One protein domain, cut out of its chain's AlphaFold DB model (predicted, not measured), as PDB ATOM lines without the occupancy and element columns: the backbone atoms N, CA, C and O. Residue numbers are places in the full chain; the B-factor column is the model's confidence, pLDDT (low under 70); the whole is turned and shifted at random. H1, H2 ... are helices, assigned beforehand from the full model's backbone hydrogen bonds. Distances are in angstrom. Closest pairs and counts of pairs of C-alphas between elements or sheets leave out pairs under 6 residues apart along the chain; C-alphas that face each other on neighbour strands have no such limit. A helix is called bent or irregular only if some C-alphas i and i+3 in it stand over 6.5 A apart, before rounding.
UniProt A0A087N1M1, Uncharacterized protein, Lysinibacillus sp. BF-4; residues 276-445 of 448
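This is residues 276 to 445 of the 448 residues of an uncharacterized protein of Lysinibacillus sp. BF-4 (UniProt A0A087N1M1). Helices are stacked in layers along the longest axis: H1 and the long, kinked H2 form one end, H3 and H4 come next, then H5 and H7, and H6 and H8 make the other end. H3 and H7 lie nearest the middle, while residues 325 to 342, a long stretch with no named element, swing out from H2 toward H7 and fold back to H3. The printed part has 170 residues with eight named helices, H1 to H8 in chain order, and no named strand, in the class all helix. It is compact, with a radius of gyration of the C-alphas of 15.8 A and spans of 45 by 33 by 30 A.

H2, residues 294 to 324, is the longest helix by residues and measures 21.0 A from first to last C-alpha; it has a kink of 100 degrees near residue 318 and is irregular, with C-alphas 320 and 323 9.3 A apart. H1, residues 276 to 290, measures 21.4 A and begins at C-alpha 276 at (-18.640, -38.954, 17.358). H3, residues 343 to 357, measures 21.2 A. H4 is residues 361 to 370, H5 residues 377 to 383 and H6 residues 389 to 399. H7, residues 406 to 424, measures 27.0 A, with C-alpha 406 at (-10.288, -20.880, 44.661). H8, residues 429 to 444, measures 23.3 A and ends at C-alpha 444 at (-16.598, -14.635, 52.800).

H2 touches H1 at a steep tilt of 53 degrees, opposite ways; their closest C-alphas, Phe 285 and Val 297, are 5.3 A apart. With residues 294 to 301 alone H2 touches H3, the hub, and the two form a hairpin at a shallow tilt of 10 degrees; the closest C-alphas, Tyr 294 and Ala 354, are 4.6 A apart. H1 and H3 only just touch, with 3 pairs of C-alphas within 8 A, the closest being Ala 289 and Tyr 350 at 6.2 A. H3 and H4 form a hairpin at 24 degrees, a shallow tilt, with C-alphas 352 and 364 closest at 6.1 A. H3 touches H7 at a steep tilt of 48 degrees, closest at C-alphas 353 and 418, 6.4 A. H7 and H8 form a hairpin at 17 degrees, a shallow tilt, with C-alphas 420 and 432 closest at 4.8 A. H4 touches H5, closest at C-alphas 369 and 380, 5.4 A. H5 and H6 form a hairpin, closest at C-alphas 378 and 392, 6.3 A. H6 and H8 are close but not clearly touching, and H6 and H7 are apart. Every O i to N i+4 pair is within hydrogen-bond range in H1, H3, H4, H5, H7 and H8, but 18 of 27 are in H2 and 4 of 7 in H6.

The two C-alphas farthest apart, those of Ser 320 and Gly 430, are 45.5 A apart. The printed part has no cut. The link from H2 to H3, 18 residues, is long. The mean pLDDT of the printed part is 86.9; residues 308, 322 and 397 to 402 are under 70.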
ATOM      1  N   GLU A 276     -19.690 -39.884  17.796       92.75
ATOM      2  CA  GLU A 276     -18.640 -38.954  17.358       92.75
ATOM      3  C   GLU A 276     -19.204 -37.548  17.095       92.75
ATOM      4  O   GLU A 276     -18.613 -36.555  17.515       92.75
ATOM      5  N   LYS A 277     -20.392 -37.448  16.477       92.69
ATOM      6  CA  LYS A 277     -21.079 -36.161  16.259       92.69
ATOM      7  C   LYS A 277     -21.398 -35.456  17.577       92.69
ATOM      8  O   LYS A 277     -21.210 -34.248  17.678       92.69
ATOM      9  N   VAL A 278     -21.861 -36.197  18.584       93.62
ATOM     10  CA  VAL A 278     -22.158 -35.656  19.920       93.62
ATOM     11  C   VAL A 278     -20.888 -35.184  20.620       93.62
ATOM     12  O   VAL A 278     -20.867 -34.063  21.125       93.62
ATOM     13  N   ALA A 279     -19.814 -35.976  20.579       93.44
ATOM     14  CA  ALA A 279     -18.514 -35.598  21.134       93.44
ATOM     15  C   ALA A 279     -17.970 -34.302  20.501       93.44
ATOM     16  O   ALA A 279     -17.614 -33.361  21.209       93.44
ATOM     17  N   LEU A 280     -17.984 -34.197  19.169       93.69
ATOM     18  CA  LEU A 280     -17.569 -32.979  18.462       93.69
ATOM     19  C   LEU A 280     -18.466 -31.778  18.778       93.69
ATOM     20  O   LEU A 280     -17.979 -30.655  18.893       93.69
ATOM     21  N   ARG A 281     -19.775 -31.997  18.938       93.69
ATOM     22  CA  ARG A 281     -20.710 -30.933  19.322       93.69
ATOM     23  C   ARG A 281     -20.419 -30.404  20.722       93.69
ATOM     24  O   ARG A 281     -20.502 -29.198  20.932       93.69
ATOM     25  N   TYR A 282     -20.055 -31.284  21.652       94.06
ATOM     26  CA  TYR A 282     -19.627 -30.892  22.990       94.06
ATOM     27  C   TYR A 282     -18.335 -30.063  22.951       94.06
ATOM     28  O   TYR A 282     -18.252 -29.021  23.593       94.06
ATOM     29  N   VAL A 283     -17.365 -30.443  22.114       93.25
ATOM     30  CA  VAL A 283     -16.154 -29.633  21.890       93.25
ATOM     31  C   VAL A 283     -16.486 -28.262  21.297       93.25
ATOM     32  O   VAL A 283     -15.980 -27.247  21.766       93.25
ATOM     33  N   LEU A 284     -17.358 -28.190  20.286       93.81
ATOM     34  CA  LEU A 284     -17.802 -26.905  19.737       93.81
ATOM     35  C   LEU A 284     -18.491 -26.050  20.802       93.81
ATOM     36  O   LEU A 284     -18.246 -24.849  20.874       93.81
ATOM     37  N   PHE A 285     -19.335 -26.659  21.630       94.81
ATOM     38  CA  PHE A 285     -20.014 -25.986  22.729       94.81
ATOM     39  C   PHE A 285     -19.022 -25.320  23.693       94.81
ATOM     40  O   PHE A 285     -19.141 -24.118  23.935       94.81
ATOM     41  N   THR A 286     -18.017 -26.056  24.178       92.00
ATOM     42  CA  THR A 286     -17.014 -25.512  25.109       92.00
ATOM     43  C   THR A 286     -16.143 -24.446  24.448       92.00
ATOM     44  O   THR A 286     -15.909 -23.390  25.033       92.00
ATOM     45  N   VAL A 287     -15.729 -24.656  23.195       92.12
ATOM     46  CA  VAL A 287     -14.949 -23.673  22.430       92.12
ATOM     47  C   VAL A 287     -15.729 -22.374  22.210       92.12
ATOM     48  O   VAL A 287     -15.179 -21.289  22.383       92.12
ATOM     49  N   HIS A 288     -17.011 -22.452  21.848       94.25
ATOM     50  CA  HIS A 288     -17.847 -21.263  21.677       94.25
ATOM     51  C   HIS A 288     -18.117 -20.546  23.002       94.25
ATOM     52  O   HIS A 288     -18.217 -19.321  22.990       94.25
ATOM     53  N   ALA A 289     -18.195 -21.271  24.122       92.44
ATOM     54  CA  ALA A 289     -18.332 -20.672  25.448       92.44
ATOM     55  C   ALA A 289     -17.085 -19.861  25.830       92.44
ATOM     56  O   ALA A 289     -17.208 -18.699  26.199       92.44
ATOM     57  N   LEU A 290     -15.884 -20.418  25.625       89.69
ATOM     58  CA  LEU A 290     -14.614 -19.712  25.861       89.69
ATOM     59  C   LEU A 290     -14.441 -18.457  24.992       89.69
ATOM     60  O   LEU A 290     -13.702 -17.548  25.357       89.69
ATOM     61  N   ARG A 291     -15.099 -18.421  23.831       91.25
ATOM     62  CA  ARG A 291     -15.088 -17.287  22.897       91.25
ATOM     63  C   ARG A 291     -16.267 -16.331  23.090       91.25
ATOM     64  O   ARG A 291     -16.439 -15.434  22.270       91.25
ATOM     65  N   GLU A 292     -17.105 -16.558  24.100       92.88
ATOM     66  CA  GLU A 292     -18.318 -15.774  24.366       92.88
ATOM     67  C   GLU A 292     -19.281 -15.695  23.158       92.88
ATOM     68  O   GLU A 292     -20.059 -14.755  22.982       92.88
ATOM     69  N   GLU A 293     -19.279 -16.718  22.295       95.38
ATOM     70  CA  GLU A 293     -20.148 -16.801  21.118       95.38
ATOM     71  C   GLU A 293     -21.537 -17.337  21.515       95.38
ATOM     72  O   GLU A 293     -21.992 -18.381  21.034       95.38
ATOM     73  N   TYR A 294     -22.227 -16.616  22.406       96.69
ATOM     74  CA  TYR A 294     -23.421 -17.071  23.138       96.69
ATOM     75  C   TYR A 294     -24.534 -17.662  22.255       96.69
ATOM     76  O   TYR A 294     -25.158 -18.658  22.617       96.69
ATOM     77  N   GLY A 295     -24.767 -17.111  21.058       97.31
ATOM     78  CA  GLY A 295     -25.756 -17.662  20.124       97.31
ATOM     79  C   GLY A 295     -25.426 -19.089  19.664       97.31
ATOM     80  O   GLY A 295     -26.316 -19.935  19.562       97.31
ATOM     81  N   LYS A 296     -24.141 -19.386  19.439       97.00
ATOM     82  CA  LYS A 296     -23.678 -20.733  19.079       97.00
ATOM     83  C   LYS A 296     -23.634 -21.653  20.293       97.00
ATOM     84  O   LYS A 296     -23.930 -22.835  20.140       97.00
ATOM     85  N   VAL A 297     -23.325 -21.134  21.483       97.06
ATOM     86  CA  VAL A 297     -23.422 -21.896  22.743       97.06
ATOM     87  C   VAL A 297     -24.838 -22.446  22.912       97.06
ATOM     88  O   VAL A 297     -25.002 -23.655  23.050       97.06
ATOM     89  N   ILE A 298     -25.862 -21.596  22.774       97.00
ATOM     90  CA  ILE A 298     -27.276 -22.003  22.852       97.00
ATOM     91  C   ILE A 298     -27.615 -23.059  21.792       97.00
ATOM     92  O   ILE A 298     -28.188 -24.094  22.115       97.00
ATOM     93  N   SER A 299     -27.221 -22.841  20.531       96.00
ATOM     94  CA  SER A 299     -27.503 -23.795  19.446       96.00
ATOM     95  C   SER A 299     -26.867 -25.175  19.676       96.00
ATOM     96  O   SER A 299     -27.471 -26.205  19.359       96.00
ATOM     97  N   ASN A 300     -25.655 -25.221  20.235       96.12
ATOM     98  CA  ASN A 300     -25.018 -26.486  20.586       96.12
ATOM     99  C   ASN A 300     -25.660 -27.122  21.825       96.12
ATOM    100  O   ASN A 300     -25.894 -28.328  21.804       96.12
ATOM    101  N   ALA A 301     -26.009 -26.336  22.848       95.38
ATOM    102  CA  ALA A 301     -26.695 -26.823  24.045       95.38
ATOM    103  C   ALA A 301     -28.046 -27.465  23.705       95.38
ATOM    104  O   ALA A 301     -28.310 -28.585  24.132       95.38
ATOM    105  N   HIS A 302     -28.863 -26.822  22.862       94.62
ATOM    106  CA  HIS A 302     -30.121 -27.402  22.374       94.62
ATOM    107  C   HIS A 302     -29.904 -28.756  21.702       94.62
ATOM    108  O   HIS A 302     -30.631 -29.696  21.989       94.62
ATOM    109  N   TYR A 303     -28.884 -28.890  20.850       93.75
ATOM    110  CA  TYR A 303     -28.577 -30.176  20.217       93.75
ATOM    111  C   TYR A 303     -28.165 -31.253  21.231       93.75
ATOM    112  O   TYR A 303     -28.550 -32.411  21.089       93.75
ATOM    113  N   LEU A 304     -27.334 -30.886  22.209       94.06
ATOM    114  CA  LEU A 304     -26.801 -31.812  23.211       94.06
ATOM    115  C   LEU A 304     -27.883 -32.278  24.196       94.06
ATOM    116  O   LEU A 304     -27.826 -33.418  24.649       94.06
ATOM    117  N   LEU A 305     -28.866 -31.421  24.484       91.31
ATOM    118  CA  LEU A 305     -29.982 -31.703  25.389       91.31
ATOM    119  C   LEU A 305     -31.198 -32.336  24.693       91.31
ATOM    120  O   LEU A 305     -31.978 -33.018  25.351       91.31
ATOM    121  N   ASN A 306     -31.381 -32.129  23.385       88.31
ATOM    122  CA  ASN A 306     -32.512 -32.698  22.647       88.31
ATOM    123  C   ASN A 306     -32.485 -34.234  22.679       88.31
ATOM    124  O   ASN A 306     -31.448 -34.824  22.385       88.31
ATOM    125  N   ASP A 307     -33.615 -34.874  22.993       73.81
ATOM    126  CA  ASP A 307     -33.746 -36.337  23.125       73.81
ATOM    127  C   ASP A 307     -32.653 -36.981  24.006       73.81
ATOM    128  O   ASP A 307     -32.170 -38.077  23.709       73.81
ATOM    129  N   GLU A 308     -32.190 -36.268  25.045       67.81
ATOM    130  CA  GLU A 308     -31.124 -36.717  25.957       67.81
ATOM    131  C   GLU A 308     -29.832 -37.132  25.224       67.81
ATOM    132  O   GLU A 308     -29.100 -38.018  25.659       67.81
ATOM    133  N   CYS A 309     -29.537 -36.495  24.087       84.19
ATOM    134  CA  CYS A 309     -28.456 -36.871  23.178       84.19
ATOM    135  C   CYS A 309     -27.106 -37.058  23.894       84.19
ATOM    136  O   CYS A 309     -26.474 -38.103  23.752       84.19
ATOM    137  N   LEU A 310     -26.659 -36.086  24.695       89.25
ATOM    138  CA  LEU A 310     -25.394 -36.210  25.420       89.25
ATOM    139  C   LEU A 310     -25.442 -37.319  26.482       89.25
ATOM    140  O   LEU A 310     -24.534 -38.146  26.510       89.25
ATOM    141  N   ASN A 311     -26.513 -37.396  27.277       86.00
ATOM    142  CA  ASN A 311     -26.693 -38.433  28.303       86.00
ATOM    143  C   ASN A 311     -26.674 -39.847  27.698       86.00
ATOM    144  O   ASN A 311     -25.975 -40.729  28.193       86.00
ATOM    145  N   ASN A 312     -27.355 -40.037  26.566       88.38
ATOM    146  CA  ASN A 312     -27.461 -41.313  25.859       88.38
ATOM    147  C   ASN A 312     -26.124 -41.815  25.296       88.38
ATOM    148  O   ASN A 312     -25.934 -43.020  25.119       88.38
ATOM    149  N   TYR A 313     -25.184 -40.910  25.005       91.12
ATOM    150  CA  TYR A 313     -23.884 -41.267  24.432       91.12
ATOM    151  C   TYR A 313     -22.701 -41.059  25.379       91.12
ATOM    152  O   TYR A 313     -21.605 -41.501  25.034       91.12
ATOM    153  N   ALA A 314     -22.891 -40.463  26.559       88.69
ATOM    154  CA  ALA A 314     -21.811 -40.093  27.471       88.69
ATOM    155  C   ALA A 314     -20.900 -41.275  27.827       88.69
ATOM    156  O   ALA A 314     -19.692 -41.179  27.639       88.69
ATOM    157  N   ILE A 315     -21.468 -42.421  28.228       87.38
ATOM    158  CA  ILE A 315     -20.686 -43.628  28.563       87.38
ATOM    159  C   ILE A 315     -19.845 -44.077  27.367       87.38
ATOM    160  O   ILE A 315     -18.659 -44.361  27.499       87.38
ATOM    161  N   LYS A 316     -20.432 -44.111  26.166       88.50
ATOM    162  CA  LYS A 316     -19.712 -44.536  24.963       88.50
ATOM    163  C   LYS A 316     -18.626 -43.535  24.565       88.50
ATOM    164  O   LYS A 316     -17.567 -43.960  24.104       88.50
ATOM    165  N   ILE A 317     -18.866 -42.236  24.756       89.25
ATOM    166  CA  ILE A 317     -17.858 -41.188  24.550       89.25
ATOM    167  C   ILE A 317     -16.720 -41.362  25.558       89.25
ATOM    168  O   ILE A 317     -15.573 -41.376  25.137       89.25
ATOM    169  N   MET A 318     -17.010 -41.582  26.841       86.31
ATOM    170  CA  MET A 318     -15.993 -41.826  27.873       86.31
ATOM    171  C   MET A 318     -15.190 -43.108  27.602       86.31
ATOM    172  O   MET A 318     -13.976 -43.114  27.728       86.31
ATOM    173  N   LEU A 319     -15.820 -44.187  27.137       82.94
ATOM    174  CA  LEU A 319     -15.091 -45.416  26.798       82.94
ATOM    175  C   LEU A 319     -14.223 -45.271  25.536       82.94
ATOM    176  O   LEU A 319     -13.146 -45.854  25.460       82.94
ATOM    177  N   SER A 320     -14.689 -44.518  24.535       81.06
ATOM    178  CA  SER A 320     -14.016 -44.430  23.225       81.06
ATOM    179  C   SER A 320     -13.028 -43.264  23.131       81.06
ATOM    180  O   SER A 320     -12.052 -43.334  22.386       81.06
ATOM    181  N   TYR A 321     -13.289 -42.188  23.875       82.19
ATOM    182  CA  TYR A 321     -12.600 -40.899  23.791       82.19
ATOM    183  C   TYR A 321     -12.338 -40.259  25.166       82.19
ATOM    184  O   TYR A 321     -12.034 -39.075  25.186       82.19
ATOM    185  N   GLU A 322     -12.464 -41.023  26.263       67.69
ATOM    186  CA  GLU A 322     -12.056 -40.798  27.674       67.69
ATOM    187  C   GLU A 322     -11.998 -39.349  28.176       67.69
ATOM    188  O   GLU A 322     -12.807 -38.959  29.013       67.69
ATOM    189  N   ASP A 323     -11.114 -38.531  27.619       71.44
ATOM    190  CA  ASP A 323     -10.849 -37.158  28.040       71.44
ATOM    191  C   ASP A 323     -11.725 -36.082  27.367       71.44
ATOM    192  O   ASP A 323     -11.524 -34.890  27.605       71.44
ATOM    193  N   VAL A 324     -12.674 -36.452  26.498       83.50
ATOM    194  CA  VAL A 324     -13.590 -35.475  25.872       83.50
ATOM    195  C   VAL A 324     -14.611 -34.930  26.870       83.50
ATOM    196  O   VAL A 324     -14.959 -33.752  26.803       83.50
ATOM    197  N   LEU A 325     -15.107 -35.781  27.773       85.44
ATOM    198  CA  LEU A 325     -16.121 -35.419  28.763       85.44
ATOM    199  C   LEU A 325     -15.509 -35.477  30.166       85.44
ATOM    200  O   LEU A 325     -15.068 -36.549  30.574       85.44
ATOM    201  N   PRO A 326     -15.522 -34.381  30.942       81.56
ATOM    202  CA  PRO A 326     -15.099 -34.439  32.334       81.56
ATOM    203  C   PRO A 326     -16.078 -35.316  33.147       81.56
ATOM    204  O   PRO A 326     -17.299 -35.149  33.056       81.56
ATOM    205  N   ALA A 327     -15.545 -36.295  33.890       74.69
ATOM    206  CA  ALA A 327     -16.281 -37.471  34.375       74.69
ATOM    207  C   ALA A 327     -16.323 -37.633  35.913       74.69
ATOM    208  O   ALA A 327     -16.121 -38.725  36.441       74.69
ATOM    209  N   PHE A 328     -16.604 -36.562  36.651       74.06
ATOM    210  CA  PHE A 328     -16.872 -36.609  38.093       74.06
ATOM    211  C   PHE A 328     -18.370 -36.836  38.367       74.06
ATOM    212  O   PHE A 328     -19.190 -36.338  37.589       74.06
ATOM    213  N   PRO A 329     -18.781 -37.546  39.438       77.81
ATOM    214  CA  PRO A 329     -20.195 -37.673  39.795       77.81
ATOM    215  C   PRO A 329     -20.883 -36.308  39.925       77.81
ATOM    216  O   PRO A 329     -20.397 -35.425  40.635       77.81
ATOM    217  N   ALA A 330     -22.008 -36.137  39.231       79.38
ATOM    218  CA  ALA A 330     -22.815 -34.927  39.350       79.38
ATOM    219  C   ALA A 330     -23.456 -34.848  40.740       79.38
ATOM    220  O   ALA A 330     -23.747 -35.875  41.359       79.38
ATOM    221  N   ASN A 331     -23.705 -33.633  41.224       80.94
ATOM    222  CA  ASN A 331     -24.346 -33.418  42.509       80.94
ATOM    223  C   ASN A 331     -25.579 -32.520  42.379       80.94
ATOM    224  O   ASN A 331     -25.512 -31.293  42.336       80.94
ATOM    225  N   GLU A 332     -26.745 -33.155  42.393       82.88
ATOM    226  CA  GLU A 332     -28.042 -32.478  42.339       82.88
ATOM    227  C   GLU A 332     -28.419 -31.805  43.669       82.88
ATOM    228  O   GLU A 332     -29.319 -30.967  43.721       82.88
ATOM    229  N   GLN A 333     -27.743 -32.151  44.769       82.12
ATOM    230  CA  GLN A 333     -28.170 -31.787  46.118       82.12
ATOM    231  C   GLN A 333     -27.680 -30.399  46.567       82.12
ATOM    232  O   GLN A 333     -28.201 -29.885  47.564       82.12
ATOM    233  N   THR A 334     -26.697 -29.807  45.880       81.50
ATOM    234  CA  THR A 334     -25.983 -28.586  46.297       81.50
ATOM    235  C   THR A 334     -25.817 -27.580  45.152       81.50
ATOM    236  O   THR A 334     -25.833 -27.939  43.979       81.50
ATOM    237  N   LEU A 335     -25.656 -26.302  45.513       79.69
ATOM    238  CA  LEU A 335     -25.300 -25.210  44.595       79.69
ATOM    239  C   LEU A 335     -23.790 -25.127  44.324       79.69
ATOM    240  O   LEU A 335     -23.374 -24.513  43.345       79.69
ATOM    241  N   ILE A 336     -22.967 -25.718  45.194       82.31
ATOM    242  CA  ILE A 336     -21.522 -25.841  44.977       82.31
ATOM    243  C   ILE A 336     -21.302 -27.107  44.158       82.31
ATOM    244  O   ILE A 336     -21.384 -28.210  44.694       82.31
ATOM    245  N   LYS A 337     -21.064 -26.940  42.860       81.88
ATOM    246  CA  LYS A 337     -20.952 -28.044  41.905       81.88
ATOM    247  C   LYS A 337     -19.547 -28.173  41.350       81.88
ATOM    248  O   LYS A 337     -18.742 -27.246  41.425       81.88
ATOM    249  N   ASN A 338     -19.289 -29.305  40.711       75.25
ATOM    250  CA  ASN A 338     -18.029 -29.592  40.050       75.25
ATOM    251  C   ASN A 338     -18.093 -29.129  38.587       75.25
ATOM    252  O   ASN A 338     -17.891 -29.913  37.660       75.25
ATOM    253  N   TYR A 339     -18.350 -27.833  38.370       80.38
ATOM    254  CA  TYR A 339     -18.649 -27.247  37.052       80.38
ATOM    255  C   TYR A 339     -17.582 -27.494  35.975       80.38
ATOM    256  O   TYR A 339     -17.870 -27.397  34.787       80.38
ATOM    257  N   HIS A 340     -16.341 -27.790  36.359       79.38
ATOM    258  CA  HIS A 340     -15.256 -28.114  35.430       79.38
ATOM    259  C   HIS A 340     -14.901 -29.606  35.388       79.38
ATOM    260  O   HIS A 340     -14.108 -30.004  34.537       79.38
ATOM    261  N   GLN A 341     -15.469 -30.418  36.284       82.38
ATOM    262  CA  GLN A 341     -15.171 -31.846  36.413       82.38
ATOM    263  C   GLN A 341     -16.363 -32.740  36.056       82.38
ATOM    264  O   GLN A 341     -16.163 -33.931  35.858       82.38
ATOM    265  N   ASN A 342     -17.574 -32.196  35.898       89.19
ATOM    266  CA  ASN A 342     -18.733 -32.922  35.385       89.19
ATOM    267  C   ASN A 342     -19.273 -32.287  34.094       89.19
ATOM    268  O   ASN A 342     -19.565 -31.092  34.040       89.19
ATOM    269  N   TYR A 343     -19.444 -33.102  33.053       89.94
ATOM    270  CA  TYR A 343     -19.825 -32.625  31.723       89.94
ATOM    271  C   TYR A 343     -21.232 -32.009  31.646       89.94
ATOM    272  O   TYR A 343     -21.419 -31.064  30.877       89.94
ATOM    273  N   MET A 344     -22.200 -32.496  32.434       91.31
ATOM    274  CA  MET A 344     -23.564 -31.947  32.474       91.31
ATOM    275  C   MET A 344     -23.631 -30.655  33.279       91.31
ATOM    276  O   MET A 344     -24.242 -29.686  32.834       91.31
ATOM    277  N   GLU A 345     -22.968 -30.601  34.434       90.62
ATOM    278  CA  GLU A 345     -22.879 -29.375  35.233       90.62
ATOM    279  C   GLU A 345     -22.164 -28.266  34.450       90.62
ATOM    280  O   GLU A 345     -22.622 -27.123  34.446       90.62
ATOM    281  N   GLN A 346     -21.103 -28.612  33.709       91.81
ATOM    282  CA  GLN A 346     -20.435 -27.691  32.789       91.81
ATOM    283  C   GLN A 346     -21.370 -27.212  31.672       91.81
ATOM    284  O   GLN A 346     -21.373 -26.028  31.324       91.81
ATOM    285  N   LEU A 347     -22.165 -28.123  31.099       94.00
ATOM    286  CA  LEU A 347     -23.126 -27.786  30.053       94.00
ATOM    287  C   LEU A 347     -24.139 -26.759  30.557       94.00
ATOM    288  O   LEU A 347     -24.334 -25.725  29.919       94.00
ATOM    289  N   TYR A 348     -24.755 -26.994  31.713       94.06
ATOM    290  CA  TYR A 348     -25.718 -26.041  32.260       94.06
ATOM    291  C   TYR A 348     -25.083 -24.710  32.649       94.06
ATOM    292  O   TYR A 348     -25.688 -23.670  32.396       94.06
ATOM    293  N   TYR A 349     -23.862 -24.727  33.185       93.62
ATOM    294  CA  TYR A 349     -23.122 -23.519  33.537       93.62
ATOM    295  C   TYR A 349     -22.951 -22.571  32.339       93.62
ATOM    296  O   TYR A 349     -23.399 -21.424  32.389       93.62
ATOM    297  N   TYR A 350     -22.383 -23.051  31.227       95.25
ATOM    298  CA  TYR A 350     -22.189 -22.214  30.033       95.25
ATOM    299  C   TYR A 350     -23.501 -21.913  29.301       95.25
ATOM    300  O   TYR A 350     -23.647 -20.862  28.672       95.25
ATOM    301  N   TYR A 351     -24.482 -22.816  29.363       96.56
ATOM    302  CA  TYR A 351     -25.768 -22.578  28.723       96.56
ATOM    303  C   TYR A 351     -26.557 -21.464  29.426       96.56
ATOM    304  O   TYR A 351     -27.057 -20.552  28.762       96.56
ATOM    305  N   LEU A 352     -26.619 -21.479  30.762       96.44
ATOM    306  CA  LEU A 352     -27.271 -20.424  31.541       96.44
ATOM    307  C   LEU A 352     -26.545 -19.087  31.406       96.44
ATOM    308  O   LEU A 352     -27.209 -18.061  31.252       96.44
ATOM    309  N   GLU A 353     -25.212 -19.095  31.361       96.25
ATOM    310  CA  GLU A 353     -24.409 -17.913  31.039       96.25
ATOM    311  C   GLU A 353     -24.851 -17.266  29.720       96.25
ATOM    312  O   GLU A 353     -25.205 -16.085  29.682       96.25
ATOM    313  N   ALA A 354     -24.919 -18.061  28.649       97.50
ATOM    314  CA  ALA A 354     -25.308 -17.588  27.327       97.50
ATOM    315  C   ALA A 354     -26.750 -17.056  27.283       97.50
ATOM    316  O   ALA A 354     -27.030 -16.047  26.627       97.50
ATOM    317  N   LEU A 355     -27.676 -17.705  27.996       97.75
ATOM    318  CA  LEU A 355     -29.061 -17.246  28.098       97.75
ATOM    319  C   LEU A 355     -29.165 -15.918  28.859       97.75
ATOM    320  O   LEU A 355     -29.903 -15.032  28.423       97.75
ATOM    321  N   VAL A 356     -28.425 -15.751  29.958       97.12
ATOM    322  CA  VAL A 356     -28.386 -14.501  30.736       97.12
ATOM    323  C   VAL A 356     -27.774 -13.367  29.919       97.12
ATOM    324  O   VAL A 356     -28.370 -12.287  29.859       97.12
ATOM    325  N   ALA A 357     -26.656 -13.614  29.232       96.69
ATOM    326  CA  ALA A 357     -25.985 -12.626  28.388       96.69
ATOM    327  C   ALA A 357     -26.904 -12.094  27.273       96.69
ATOM    328  O   ALA A 357     -26.941 -10.894  26.999       96.69
ATOM    329  N   LEU A 358     -27.723 -12.971  26.679       97.31
ATOM    330  CA  LEU A 358     -28.710 -12.610  25.655       97.31
ATOM    331  C   LEU A 358     -30.100 -12.261  26.217       97.31
ATOM    332  O   LEU A 358     -31.057 -12.135  25.451       97.31
ATOM    333  N   LYS A 359     -30.232 -12.089  27.540       97.25
ATOM    334  CA  LYS A 359     -31.480 -11.720  28.238       97.25
ATOM    335  C   LYS A 359     -32.657 -12.678  27.992       97.25
ATOM    336  O   LYS A 359     -33.825 -12.297  28.100       97.25
ATOM    337  N   LYS A 360     -32.378 -13.949  27.704       96.88
ATOM    338  CA  LYS A 360     -33.362 -15.022  27.483       96.88
ATOM    339  C   LYS A 360     -33.824 -15.664  28.799       96.88
ATOM    340  O   LYS A 360     -33.844 -16.882  28.956       96.88
ATOM    341  N   TYR A 361     -34.240 -14.847  29.766       96.06
ATOM    342  CA  TYR A 361     -34.521 -15.298  31.140       96.06
ATOM    343  C   TYR A 361     -35.679 -16.297  31.263       96.06
ATOM    344  O   TYR A 361     -35.654 -17.160  32.136       96.06
ATOM    345  N   LYS A 362     -36.695 -16.211  30.393       94.50
ATOM    346  CA  LYS A 362     -37.817 -17.169  30.389       94.50
ATOM    347  C   LYS A 362     -37.364 -18.576  30.001       94.50
ATOM    348  O   LYS A 362     -37.819 -19.544  30.598       94.50
ATOM    349  N   GLU A 363     -36.471 -18.666  29.019       95.00
ATOM    350  CA  GLU A 363     -35.872 -19.926  28.577       95.00
ATOM    351  C   GLU A 363     -34.973 -20.494  29.680       95.00
ATOM    352  O   GLU A 363     -35.119 -21.653  30.047       95.00
ATOM    353  N   ALA A 364     -34.147 -19.651  30.309       95.31
ATOM    354  CA  ALA A 364     -33.313 -20.060  31.442       95.31
ATOM    355  C   ALA A 364     -34.143 -20.607  32.617       95.31
ATOM    356  O   ALA A 364     -33.839 -21.665  33.163       95.31
ATOM    357  N   LEU A 365     -35.242 -19.930  32.966       94.50
ATOM    358  CA  LEU A 365     -36.165 -20.391  34.001       94.50
ATOM    359  C   LEU A 365     -36.837 -21.721  33.635       94.50
ATOM    360  O   LEU A 365     -37.065 -22.544  34.517       94.50
ATOM    361  N   HIS A 366     -37.180 -21.930  32.362       93.56
ATOM    362  CA  HIS A 366     -37.748 -23.199  31.914       93.56
ATOM    363  C   HIS A 366     -36.761 -24.350  32.139       93.56
ATOM    364  O   HIS A 366     -37.134 -25.343  32.750       93.56
ATOM    365  N   ILE A 367     -35.494 -24.166  31.761       92.44
ATOM    366  CA  ILE A 367     -34.438 -25.165  31.967       92.44
ATOM    367  C   ILE A 367     -34.241 -25.490  33.454       92.44
ATOM    368  O   ILE A 367     -34.209 -26.661  33.818       92.44
ATOM    369  N   ILE A 368     -34.204 -24.475  34.325       92.94
ATOM    370  CA  ILE A 368     -34.089 -24.659  35.785       92.94
ATOM    371  C   ILE A 368     -35.259 -25.474  36.361       92.94
ATOM    372  O   ILE A 368     -35.076 -26.220  37.319       92.94
ATOM    373  N   LYS A 369     -36.466 -25.340  35.800       92.00
ATOM    374  CA  LYS A 369     -37.636 -26.134  36.214       92.00
ATOM    375  C   LYS A 369     -37.563 -27.578  35.731       92.00
ATOM    376  O   LYS A 369     -38.107 -28.453  36.399       92.00
ATOM    377  N   SER A 370     -36.947 -27.811  34.579       88.94
ATOM    378  CA  SER A 370     -36.926 -29.112  33.914       88.94
ATOM    379  C   SER A 370     -35.851 -30.060  34.440       88.94
ATOM    380  O   SER A 370     -36.092 -31.260  34.422       88.94
ATOM    381  N   ASP A 371     -34.706 -29.556  34.917       87.94
ATOM    382  CA  ASP A 371     -33.579 -30.407  35.324       87.94
ATOM    383  C   ASP A 371     -32.876 -29.898  36.609       87.94
ATOM    384  O   ASP A 371     -32.419 -28.746  36.638       87.94
ATOM    385  N   PRO A 372     -32.731 -30.723  37.670       84.62
ATOM    386  CA  PRO A 372     -32.022 -30.334  38.894       84.62
ATOM    387  C   PRO A 372     -30.534 -30.022  38.665       84.62
ATOM    388  O   PRO A 372     -29.947 -29.196  39.379       84.62
ATOM    389  N   LEU A 373     -29.897 -30.619  37.656       87.25
ATOM    390  CA  LEU A 373     -28.512 -30.331  37.289       87.25
ATOM    391  C   LEU A 373     -28.339 -28.915  36.731       87.25
ATOM    392  O   LEU A 373     -27.244 -28.361  36.843       87.25
ATOM    393  N   ALA A 374     -29.411 -28.274  36.258       89.00
ATOM    394  CA  ALA A 374     -29.375 -26.872  35.856       89.00
ATOM    395  C   ALA A 374     -29.275 -25.893  37.033       89.00
ATOM    396  O   ALA A 374     -28.926 -24.738  36.826       89.00
ATOM    397  N   SER A 375     -29.586 -26.315  38.264       87.31
ATOM    398  CA  SER A 375     -29.427 -25.486  39.468       87.31
ATOM    399  C   SER A 375     -29.091 -26.336  40.690       87.31
ATOM    400  O   SER A 375     -27.919 -26.558  40.949       87.31
ATOM    401  N   CYS A 376     -30.085 -26.831  41.417       86.31
ATOM    402  CA  CYS A 376     -30.036 -27.935  42.373       86.31
ATOM    403  C   CYS A 376     -31.484 -28.323  42.711       86.31
ATOM    404  O   CYS A 376     -32.399 -27.529  42.473       86.31
ATOM    405  N   MET A 377     -31.702 -29.498  43.312       84.56
ATOM    406  CA  MET A 377     -33.049 -29.976  43.661       84.56
ATOM    407  C   MET A 377     -33.841 -28.944  44.457       84.56
ATOM    408  O   MET A 377     -34.956 -28.616  44.091       84.56
ATOM    409  N   ILE A 378     -33.246 -28.334  45.487       83.44
ATOM    410  CA  ILE A 378     -33.991 -27.391  46.331       83.44
ATOM    411  C   ILE A 378     -34.423 -26.128  45.573       83.44
ATOM    412  O   ILE A 378     -35.493 -25.586  45.836       83.44
ATOM    413  N   VAL A 379     -33.627 -25.654  44.608       84.69
ATOM    414  CA  VAL A 379     -34.031 -24.533  43.748       84.69
ATOM    415  C   VAL A 379     -35.137 -24.974  42.793       84.69
ATOM    416  O   VAL A 379     -36.115 -24.240  42.641       84.69
ATOM    417  N   GLN A 380     -35.015 -26.163  42.199       88.00
ATOM    418  CA  GLN A 380     -36.031 -26.750  41.327       88.00
ATOM    419  C   GLN A 380     -37.371 -26.928  42.056       88.00
ATOM    420  O   GLN A 380     -38.407 -26.494  41.547       88.00
ATOM    421  N   ASP A 381     -37.358 -27.492  43.261       85.62
ATOM    422  CA  ASP A 381     -38.541 -27.734  44.088       85.62
ATOM    423  C   ASP A 381     -39.273 -26.419  44.390       85.62
ATOM    424  O   ASP A 381     -40.494 -26.331  44.270       85.62
ATOM    425  N   ILE A 382     -38.541 -25.343  44.696       84.19
ATOM    426  CA  ILE A 382     -39.133 -24.017  44.932       84.19
ATOM    427  C   ILE A 382     -39.765 -23.460  43.655       84.19
ATOM    428  O   ILE A 382     -40.881 -22.936  43.685       84.19
ATOM    429  N   VAL A 383     -39.088 -23.557  42.505       86.62
ATOM    430  CA  VAL A 383     -39.628 -22.996  41.253       86.62
ATOM    431  C   VAL A 383     -40.761 -23.834  40.655       86.62
ATOM    432  O   VAL A 383     -41.526 -23.318  39.831       86.62
ATOM    433  N   THR A 384     -40.895 -25.093  41.072       84.06
ATOM    434  CA  THR A 384     -41.990 -26.006  40.709       84.06
ATOM    435  C   THR A 384     -43.106 -26.063  41.761       84.06
ATOM    436  O   THR A 384     -44.092 -26.766  41.553       84.06
ATOM    437  N   ASN A 385     -43.016 -25.258  42.832       80.44
ATOM    438  CA  ASN A 385     -43.954 -25.200  43.963       80.44
ATOM    439  C   ASN A 385     -44.075 -26.517  44.761       80.44
ATOM    440  O   ASN A 385     -45.128 -26.803  45.328       80.44
ATOM    441  N   GLN A 386     -43.012 -27.316  44.796       70.94
ATOM    442  CA  GLN A 386     -42.903 -28.554  45.575       70.94
ATOM    443  C   GLN A 386     -42.250 -28.341  46.949       70.94
ATOM    444  O   GLN A 386     -42.435 -29.161  47.846       70.94
ATOM    445  N   ALA A 387     -41.536 -27.230  47.137       75.31
ATOM    446  CA  ALA A 387     -40.985 -26.807  48.420       75.31
ATOM    447  C   ALA A 387     -41.242 -25.316  48.660       75.31
ATOM    448  O   ALA A 387     -41.441 -24.534  47.724       75.31
ATOM    449  N   ASP A 388     -41.223 -24.921  49.928       72.75
ATOM    450  CA  ASP A 388     -41.275 -23.521  50.317       72.75
ATOM    451  C   ASP A 388     -39.874 -22.926  50.498       72.75
ATOM    452  O   ASP A 388     -38.831 -23.570  50.350       72.75
ATOM    453  N   ASN A 389     -39.851 -21.636  50.813       70.12
ATOM    454  CA  ASN A 389     -38.604 -20.917  50.984       70.12
ATOM    455  C   ASN A 389     -37.868 -21.256  52.298       70.12
ATOM    456  O   ASN A 389     -36.699 -20.893  52.420       70.12
ATOM    457  N   GLU A 390     -38.507 -21.899  53.280       72.69
ATOM    458  CA  GLU A 390     -37.866 -22.264  54.554       72.69
ATOM    459  C   GLU A 390     -36.950 -23.481  54.373       72.69
ATOM    460  O   GLU A 390     -35.837 -23.514  54.906       72.69
ATOM    461  N   ALA A 391     -37.353 -24.424  53.516       73.56
ATOM    462  CA  ALA A 391     -36.526 -25.564  53.123       73.56
ATOM    463  C   ALA A 391     -35.193 -25.142  52.461       73.56
ATOM    464  O   ALA A 391     -34.164 -25.801  52.648       73.56
ATOM    465  N   PHE A 392     -35.176 -24.010  51.743       76.88
ATOM    466  CA  PHE A 392     -33.951 -23.425  51.183       76.88
ATOM    467  C   PHE A 392     -32.958 -23.013  52.272       76.88
ATOM    468  O   PHE A 392     -31.771 -23.328  52.191       76.88
ATOM    469  N   ASP A 393     -33.436 -22.323  53.309       73.62
ATOM    470  CA  ASP A 393     -32.575 -21.771  54.356       73.62
ATOM    471  C   ASP A 393     -31.902 -22.872  55.173       73.62
ATOM    472  O   ASP A 393     -30.707 -22.772  55.463       73.62
ATOM    473  N   ALA A 394     -32.638 -23.942  55.492       74.19
ATOM    474  CA  ALA A 394     -32.099 -25.103  56.197       74.19
ATOM    475  C   ALA A 394     -30.926 -25.737  55.432       74.19
ATOM    476  O   ALA A 394     -29.906 -26.101  56.016       74.19
ATOM    477  N   ARG A 395     -31.040 -25.797  54.103       71.81
ATOM    478  CA  ARG A 395     -30.041 -26.388  53.209       71.81
ATOM    479  C   ARG A 395     -28.864 -25.462  52.903       71.81
ATOM    480  O   ARG A 395     -27.761 -25.921  52.626       71.81
ATOM    481  N   MET A 396     -29.069 -24.154  53.010       70.81
ATOM    482  CA  MET A 396     -27.996 -23.166  52.902       70.81
ATOM    483  C   MET A 396     -27.093 -23.111  54.142       70.81
ATOM    484  O   MET A 396     -25.966 -22.623  54.046       70.81
ATOM    485  N   GLN A 397     -27.543 -23.598  55.304       68.12
ATOM    486  CA  GLN A 397     -26.702 -23.656  56.509       68.12
ATOM    487  C   GLN A 397     -25.580 -24.696  56.394       68.12
ATOM    488  O   GLN A 397     -24.493 -24.475  56.922       68.12
ATOM    489  N   THR A 398     -25.795 -25.789  55.661       67.25
ATOM    490  CA  THR A 398     -24.797 -26.851  55.448       67.25
ATOM    491  C   THR A 398     -23.636 -26.412  54.549       67.25
ATOM    492  O   THR A 398     -22.519 -26.887  54.725       67.25
ATOM    493  N   ILE A 399     -23.862 -25.443  53.657       65.44
ATOM    494  CA  ILE A 399     -22.827 -24.838  52.798       65.44
ATOM    495  C   ILE A 399     -21.854 -23.954  53.601       65.44
ATOM    496  O   ILE A 399     -20.697 -23.788  53.223       65.44
ATOM    497  N   LYS A 400     -22.287 -23.422  54.752       58.62
ATOM    498  CA  LYS A 400     -21.544 -22.431  55.549       58.62
ATOM    499  C   LYS A 400     -20.206 -22.943  56.110       58.62
ATOM    500  O   LYS A 400     -19.358 -22.132  56.464       58.62
ATOM    501  N   ASN A 401     -20.027 -24.262  56.186       62.72
ATOM    502  CA  ASN A 401     -18.868 -24.899  56.815       62.72
ATOM    503  C   ASN A 401     -17.966 -25.653  55.820       62.72
ATOM    504  O   ASN A 401     -17.053 -26.354  56.248       62.72
ATOM    505  N   GLN A 402     -18.221 -25.553  54.510       69.31
ATOM    506  CA  GLN A 402     -17.371 -26.188  53.501       69.31
ATOM    507  C   GLN A 402     -16.187 -25.283  53.151       69.31
ATOM    508  O   GLN A 402     -16.376 -24.130  52.769       69.31
ATOM    509  N   MET A 403     -14.970 -25.819  53.260       72.12
ATOM    510  CA  MET A 403     -13.781 -25.182  52.696       72.12
ATOM    511  C   MET A 403     -13.740 -25.465  51.192       72.12
ATOM    512  O   MET A 403     -13.971 -26.601  50.769       72.12
ATOM    513  N   LEU A 404     -13.488 -24.429  50.391       75.81
ATOM    514  CA  LEU A 404     -13.495 -24.501  48.929       75.81
ATOM    515  C   LEU A 404     -12.134 -24.088  48.383       75.81
ATOM    516  O   LEU A 404     -11.514 -23.154  48.895       75.81
ATOM    517  N   ASP A 405     -11.692 -24.748  47.316       85.00
ATOM    518  CA  ASP A 405     -10.595 -24.228  46.507       85.00
ATOM    519  C   ASP A 405     -11.034 -22.965  45.739       85.00
ATOM    520  O   ASP A 405     -12.226 -22.692  45.542       85.00
ATOM    521  N   GLU A 406     -10.055 -22.176  45.303       84.25
ATOM    522  CA  GLU A 406     -10.288 -20.880  44.661       84.25
ATOM    523  C   GLU A 406     -11.103 -20.990  43.361       84.25
ATOM    524  O   GLU A 406     -12.000 -20.174  43.122       84.25
ATOM    525  N   ALA A 407     -10.854 -22.021  42.546       83.56
ATOM    526  CA  ALA A 407     -11.535 -22.202  41.268       83.56
ATOM    527  C   ALA A 407     -13.016 -22.552  41.472       83.56
ATOM    528  O   ALA A 407     -13.892 -21.929  40.862       83.56
ATOM    529  N   THR A 408     -13.309 -23.489  42.375       83.94
ATOM    530  CA  THR A 408     -14.681 -23.876  42.734       83.94
ATOM    531  C   THR A 408     -15.448 -22.707  43.348       83.94
ATOM    532  O   THR A 408     -16.615 -22.476  43.006       83.94
ATOM    533  N   LYS A 409     -14.798 -21.913  44.211       87.19
ATOM    534  CA  LYS A 409     -15.396 -20.699  44.784       87.19
ATOM    535  C   LYS A 409     -15.758 -19.691  43.694       87.19
ATOM    536  O   LYS A 409     -16.892 -19.213  43.665       87.19
ATOM    537  N   HIS A 410     -14.834 -19.394  42.781       88.88
ATOM    538  CA  HIS A 410     -15.067 -18.442  41.696       88.88
ATOM    539  C   HIS A 410     -16.224 -18.876  40.782       88.88
ATOM    540  O   HIS A 410     -17.142 -18.094  40.534       88.88
ATOM    541  N   GLN A 411     -16.233 -20.143  40.350       88.69
ATOM    542  CA  GLN A 411     -17.301 -20.702  39.509       88.69
ATOM    543  C   GLN A 411     -18.661 -20.663  40.210       88.69
ATOM    544  O   GLN A 411     -19.659 -20.264  39.611       88.69
ATOM    545  N   THR A 412     -18.706 -21.011  41.498       89.06
ATOM    546  CA  THR A 412     -19.949 -20.972  42.279       89.06
ATOM    547  C   THR A 412     -20.501 -19.551  42.383       89.06
ATOM    548  O   THR A 412     -21.700 -19.340  42.202       89.06
ATOM    549  N   LEU A 413     -19.645 -18.561  42.650       91.44
ATOM    550  CA  LEU A 413     -20.069 -17.162  42.734       91.44
ATOM    551  C   LEU A 413     -20.621 -16.658  41.395       91.44
ATOM    552  O   LEU A 413     -21.692 -16.052  41.380       91.44
ATOM    553  N   HIS A 414     -19.948 -16.964  40.283       93.00
ATOM    554  CA  HIS A 414     -20.431 -16.613  38.943       93.00
ATOM    555  C   HIS A 414     -21.788 -17.248  38.639       93.00
ATOM    556  O   HIS A 414     -22.724 -16.571  38.210       93.00
ATOM    557  N   PHE A 415     -21.932 -18.538  38.933       91.94
ATOM    558  CA  PHE A 415     -23.185 -19.257  38.743       91.94
ATOM    559  C   PHE A 415     -24.335 -18.657  39.567       91.94
ATOM    560  O   PHE A 415     -25.444 -18.462  39.067       91.94
ATOM    561  N   LEU A 416     -24.073 -18.273  40.819       92.38
ATOM    562  CA  LEU A 416     -25.058 -17.577  41.648       92.38
ATOM    563  C   LEU A 416     -25.473 -16.236  41.040       92.38
ATOM    564  O   LEU A 416     -26.660 -15.913  41.060       92.38
ATOM    565  N   THR A 417     -24.542 -15.471  40.463       94.75
ATOM    566  CA  THR A 417     -24.869 -14.229  39.748       94.75
ATOM    567  C   THR A 417     -25.833 -14.483  38.587       94.75
ATOM    568  O   THR A 417     -26.799 -13.731  38.425       94.75
ATOM    569  N   GLN A 418     -25.636 -15.563  37.825       94.69
ATOM    570  CA  GLN A 418     -26.549 -15.957  36.746       94.69
ATOM    571  C   GLN A 418     -27.951 -16.271  37.286       94.69
ATOM    572  O   GLN A 418     -28.937 -15.708  36.805       94.69
ATOM    573  N   LEU A 419     -28.051 -17.113  38.323       94.06
ATOM    574  CA  LEU A 419     -29.332 -17.468  38.943       94.06
ATOM    575  C   LEU A 419     -30.059 -16.239  39.502       94.06
ATOM    576  O   LEU A 419     -31.262 -16.080  39.286       94.06
ATOM    577  N   ILE A 420     -29.339 -15.343  40.180       95.19
ATOM    578  CA  ILE A 420     -29.896 -14.086  40.696       95.19
ATOM    579  C   ILE A 420     -30.492 -13.270  39.546       95.19
ATOM    580  O   ILE A 420     -31.656 -12.882  39.635       95.19
ATOM    581  N   ALA A 421     -29.752 -13.068  38.451       95.69
ATOM    582  CA  ALA A 421     -30.236 -12.309  37.300       95.69
ATOM    583  C   ALA A 421     -31.513 -12.919  36.692       95.69
ATOM    584  O   ALA A 421     -32.468 -12.200  36.389       95.69
ATOM    585  N   ILE A 422     -31.568 -14.250  36.569       95.69
ATOM    586  CA  ILE A 422     -32.749 -14.971  36.070       95.69
ATOM    587  C   ILE A 422     -33.954 -14.742  36.991       95.69
ATOM    588  O   ILE A 422     -35.053 -14.429  36.524       95.69
ATOM    589  N   PHE A 423     -33.778 -14.876  38.305       95.00
ATOM    590  CA  PHE A 423     -34.886 -14.764  39.252       95.00
ATOM    591  C   PHE A 423     -35.349 -13.324  39.500       95.00
ATOM    592  O   PHE A 423     -36.536 -13.102  39.739       95.00
ATOM    593  N   GLU A 424     -34.465 -12.331  39.378       94.31
ATOM    594  CA  GLU A 424     -34.844 -10.911  39.413       94.31
ATOM    595  C   GLU A 424     -35.693 -10.500  38.210       94.31
ATOM    596  O   GLU A 424     -36.637  -9.717  38.353       94.31
ATOM    597  N   ALA A 425     -35.374 -11.058  37.040       92.31
ATOM    598  CA  ALA A 425     -36.082 -10.814  35.789       92.31
ATOM    599  C   ALA A 425     -37.380 -11.636  35.642       92.31
ATOM    600  O   ALA A 425     -38.081 -11.508  34.636       92.31
ATOM    601  N   THR A 426     -37.721 -12.480  36.624       89.56
ATOM    602  CA  THR A 426     -38.908 -13.350  36.604       89.56
ATOM    603  C   THR A 426     -39.776 -13.155  37.855       89.56
ATOM    604  O   THR A 426     -39.611 -12.208  38.625       89.56
ATOM    605  N   THR A 427     -40.769 -14.024  38.057       86.75
ATOM    606  CA  THR A 427     -41.711 -13.952  39.185       86.75
ATOM    607  C   THR A 427     -41.092 -14.352  40.534       86.75
ATOM    608  O   THR A 427     -41.738 -14.190  41.564       86.75
ATOM    609  N   TYR A 428     -39.840 -14.826  40.565       88.38
ATOM    610  CA  TYR A 428     -39.193 -15.423  41.744       88.38
ATOM    611  C   TYR A 428     -38.242 -14.464  42.488       88.38
ATOM    612  O   TYR A 428     -37.202 -14.867  43.008       88.38
ATOM    613  N   LYS A 429     -38.605 -13.179  42.612       86.88
ATOM    614  CA  LYS A 429     -37.769 -12.153  43.281       86.88
ATOM    615  C   LYS A 429     -37.398 -12.492  44.733       86.88
ATOM    616  O   LYS A 429     -36.355 -12.057  45.218       86.88
ATOM    617  N   GLY A 430     -38.243 -13.250  45.437       85.69
ATOM    618  CA  GLY A 430     -37.954 -13.731  46.792       85.69
ATOM    619  C   GLY A 430     -36.749 -14.674  46.836       85.69
ATOM    620  O   GLY A 430     -35.875 -14.508  47.686       85.69
ATOM    621  N   LEU A 431     -36.656 -15.591  45.871       86.81
ATOM    622  CA  LEU A 431     -35.532 -16.514  45.728       86.81
ATOM    623  C   LEU A 431     -34.245 -15.767  45.350       86.81
ATOM    624  O   LEU A 431     -33.196 -16.020  45.938       86.81
ATOM    625  N   ALA A 432     -34.335 -14.764  44.469       90.56
ATOM    626  CA  ALA A 432     -33.197 -13.908  44.127       90.56
ATOM    627  C   ALA A 432     -32.571 -13.232  45.361       90.56
ATOM    628  O   ALA A 432     -31.352 -13.228  45.521       90.56
ATOM    629  N   ARG A 433     -33.394 -12.696  46.277       89.44
ATOM    630  CA  ARG A 433     -32.903 -12.080  47.527       89.44
ATOM    631  C   ARG A 433     -32.152 -13.079  48.407       89.44
ATOM    632  O   ARG A 433     -31.135 -12.721  48.989       89.44
ATOM    633  N   ARG A 434     -32.626 -14.323  48.491       86.62
ATOM    634  CA  ARG A 434     -31.987 -15.388  49.282       86.62
ATOM    635  C   ARG A 434     -30.669 -15.843  48.660       86.62
ATOM    636  O   ARG A 434     -29.682 -15.996  49.373       86.62
ATOM    637  N   LEU A 435     -30.619 -15.961  47.336       89.44
ATOM    638  CA  LEU A 435     -29.382 -16.265  46.614       89.44
ATOM    639  C   LEU A 435     -28.330 -15.159  46.768       89.44
ATOM    640  O   LEU A 435     -27.152 -15.475  46.885       89.44
ATOM    641  N   LYS A 436     -28.724 -13.881  46.866       91.06
ATOM    642  CA  LYS A 436     -27.786 -12.794  47.217       91.06
ATOM    643  C   LYS A 436     -27.162 -12.982  48.601       91.06
ATOM    644  O   LYS A 436     -25.971 -12.760  48.772       91.06
ATOM    645  N   VAL A 437     -27.947 -13.433  49.581       88.06
ATOM    646  CA  VAL A 437     -27.421 -13.760  50.917       88.06
ATOM    647  C   VAL A 437     -26.465 -14.956  50.849       88.06
ATOM    648  O   VAL A 437     -25.427 -14.945  51.505       88.06
ATOM    649  N   ALA A 438     -26.789 -15.980  50.054       84.81
ATOM    650  CA  ALA A 438     -25.901 -17.121  49.817       84.81
ATOM    651  C   ALA A 438     -24.573 -16.697  49.166       84.81
ATOM    652  O   ALA A 438     -23.511 -17.142  49.597       84.81
ATOM    653  N   TYR A 439     -24.639 -15.806  48.175       90.00
ATOM    654  CA  TYR A 439     -23.484 -15.258  47.470       90.00
ATOM    655  C   TYR A 439     -22.501 -14.571  48.425       90.00
ATOM    656  O   TYR A 439     -21.327 -14.935  48.441       90.00
ATOM    657  N   GLU A 440     -22.966 -13.637  49.266       89.25
ATOM    658  CA  GLU A 440     -22.071 -12.944  50.208       89.25
ATOM    659  C   GLU A 440     -21.431 -13.923  51.204       89.25
ATOM    660  O   GLU A 440     -20.234 -13.842  51.467       89.25
ATOM    661  N   LYS A 441     -22.178 -14.933  51.671       83.19
ATOM    662  CA  LYS A 441     -21.627 -15.968  52.562       83.19
ATOM    663  C   LYS A 441     -20.518 -16.793  51.906       83.19
ATOM    664  O   LYS A 441     -19.495 -17.041  52.535       83.19
ATOM    665  N   ILE A 442     -20.705 -17.232  50.659       85.31
ATOM    666  CA  ILE A 442     -19.687 -18.016  49.935       85.31
ATOM    667  C   ILE A 442     -18.466 -17.149  49.628       85.31
ATOM    668  O   ILE A 442     -17.333 -17.611  49.724       85.31
ATOM    669  N   LYS A 443     -18.674 -15.870  49.310       86.19
ATOM    670  CA  LYS A 443     -17.599 -14.903  49.080       86.19
ATOM    671  C   LYS A 443     -16.717 -14.717  50.320       86.19
ATOM    672  O   LYS A 443     -15.499 -14.631  50.175       86.19
ATOM    673  N   GLU A 444     -17.304 -14.727  51.513       84.81
ATOM    674  CA  GLU A 444     -16.598 -14.635  52.800       84.81
ATOM    675  C   GLU A 444     -15.972 -15.961  53.274       84.81
ATOM    676  O   GLU A 444     -15.156 -15.950  54.194       84.81
ATOM    677  N   ALA A 445     -16.304 -17.101  52.654       77.88
ATOM    678  CA  ALA A 445     -15.792 -18.408  53.069       77.88
ATOM    679  C   ALA A 445     -14.256 -18.511  52.909       77.88
ATOM    680  O   ALA A 445     -13.717 -18.023  51.903       77.88
TER     681      ALA A 445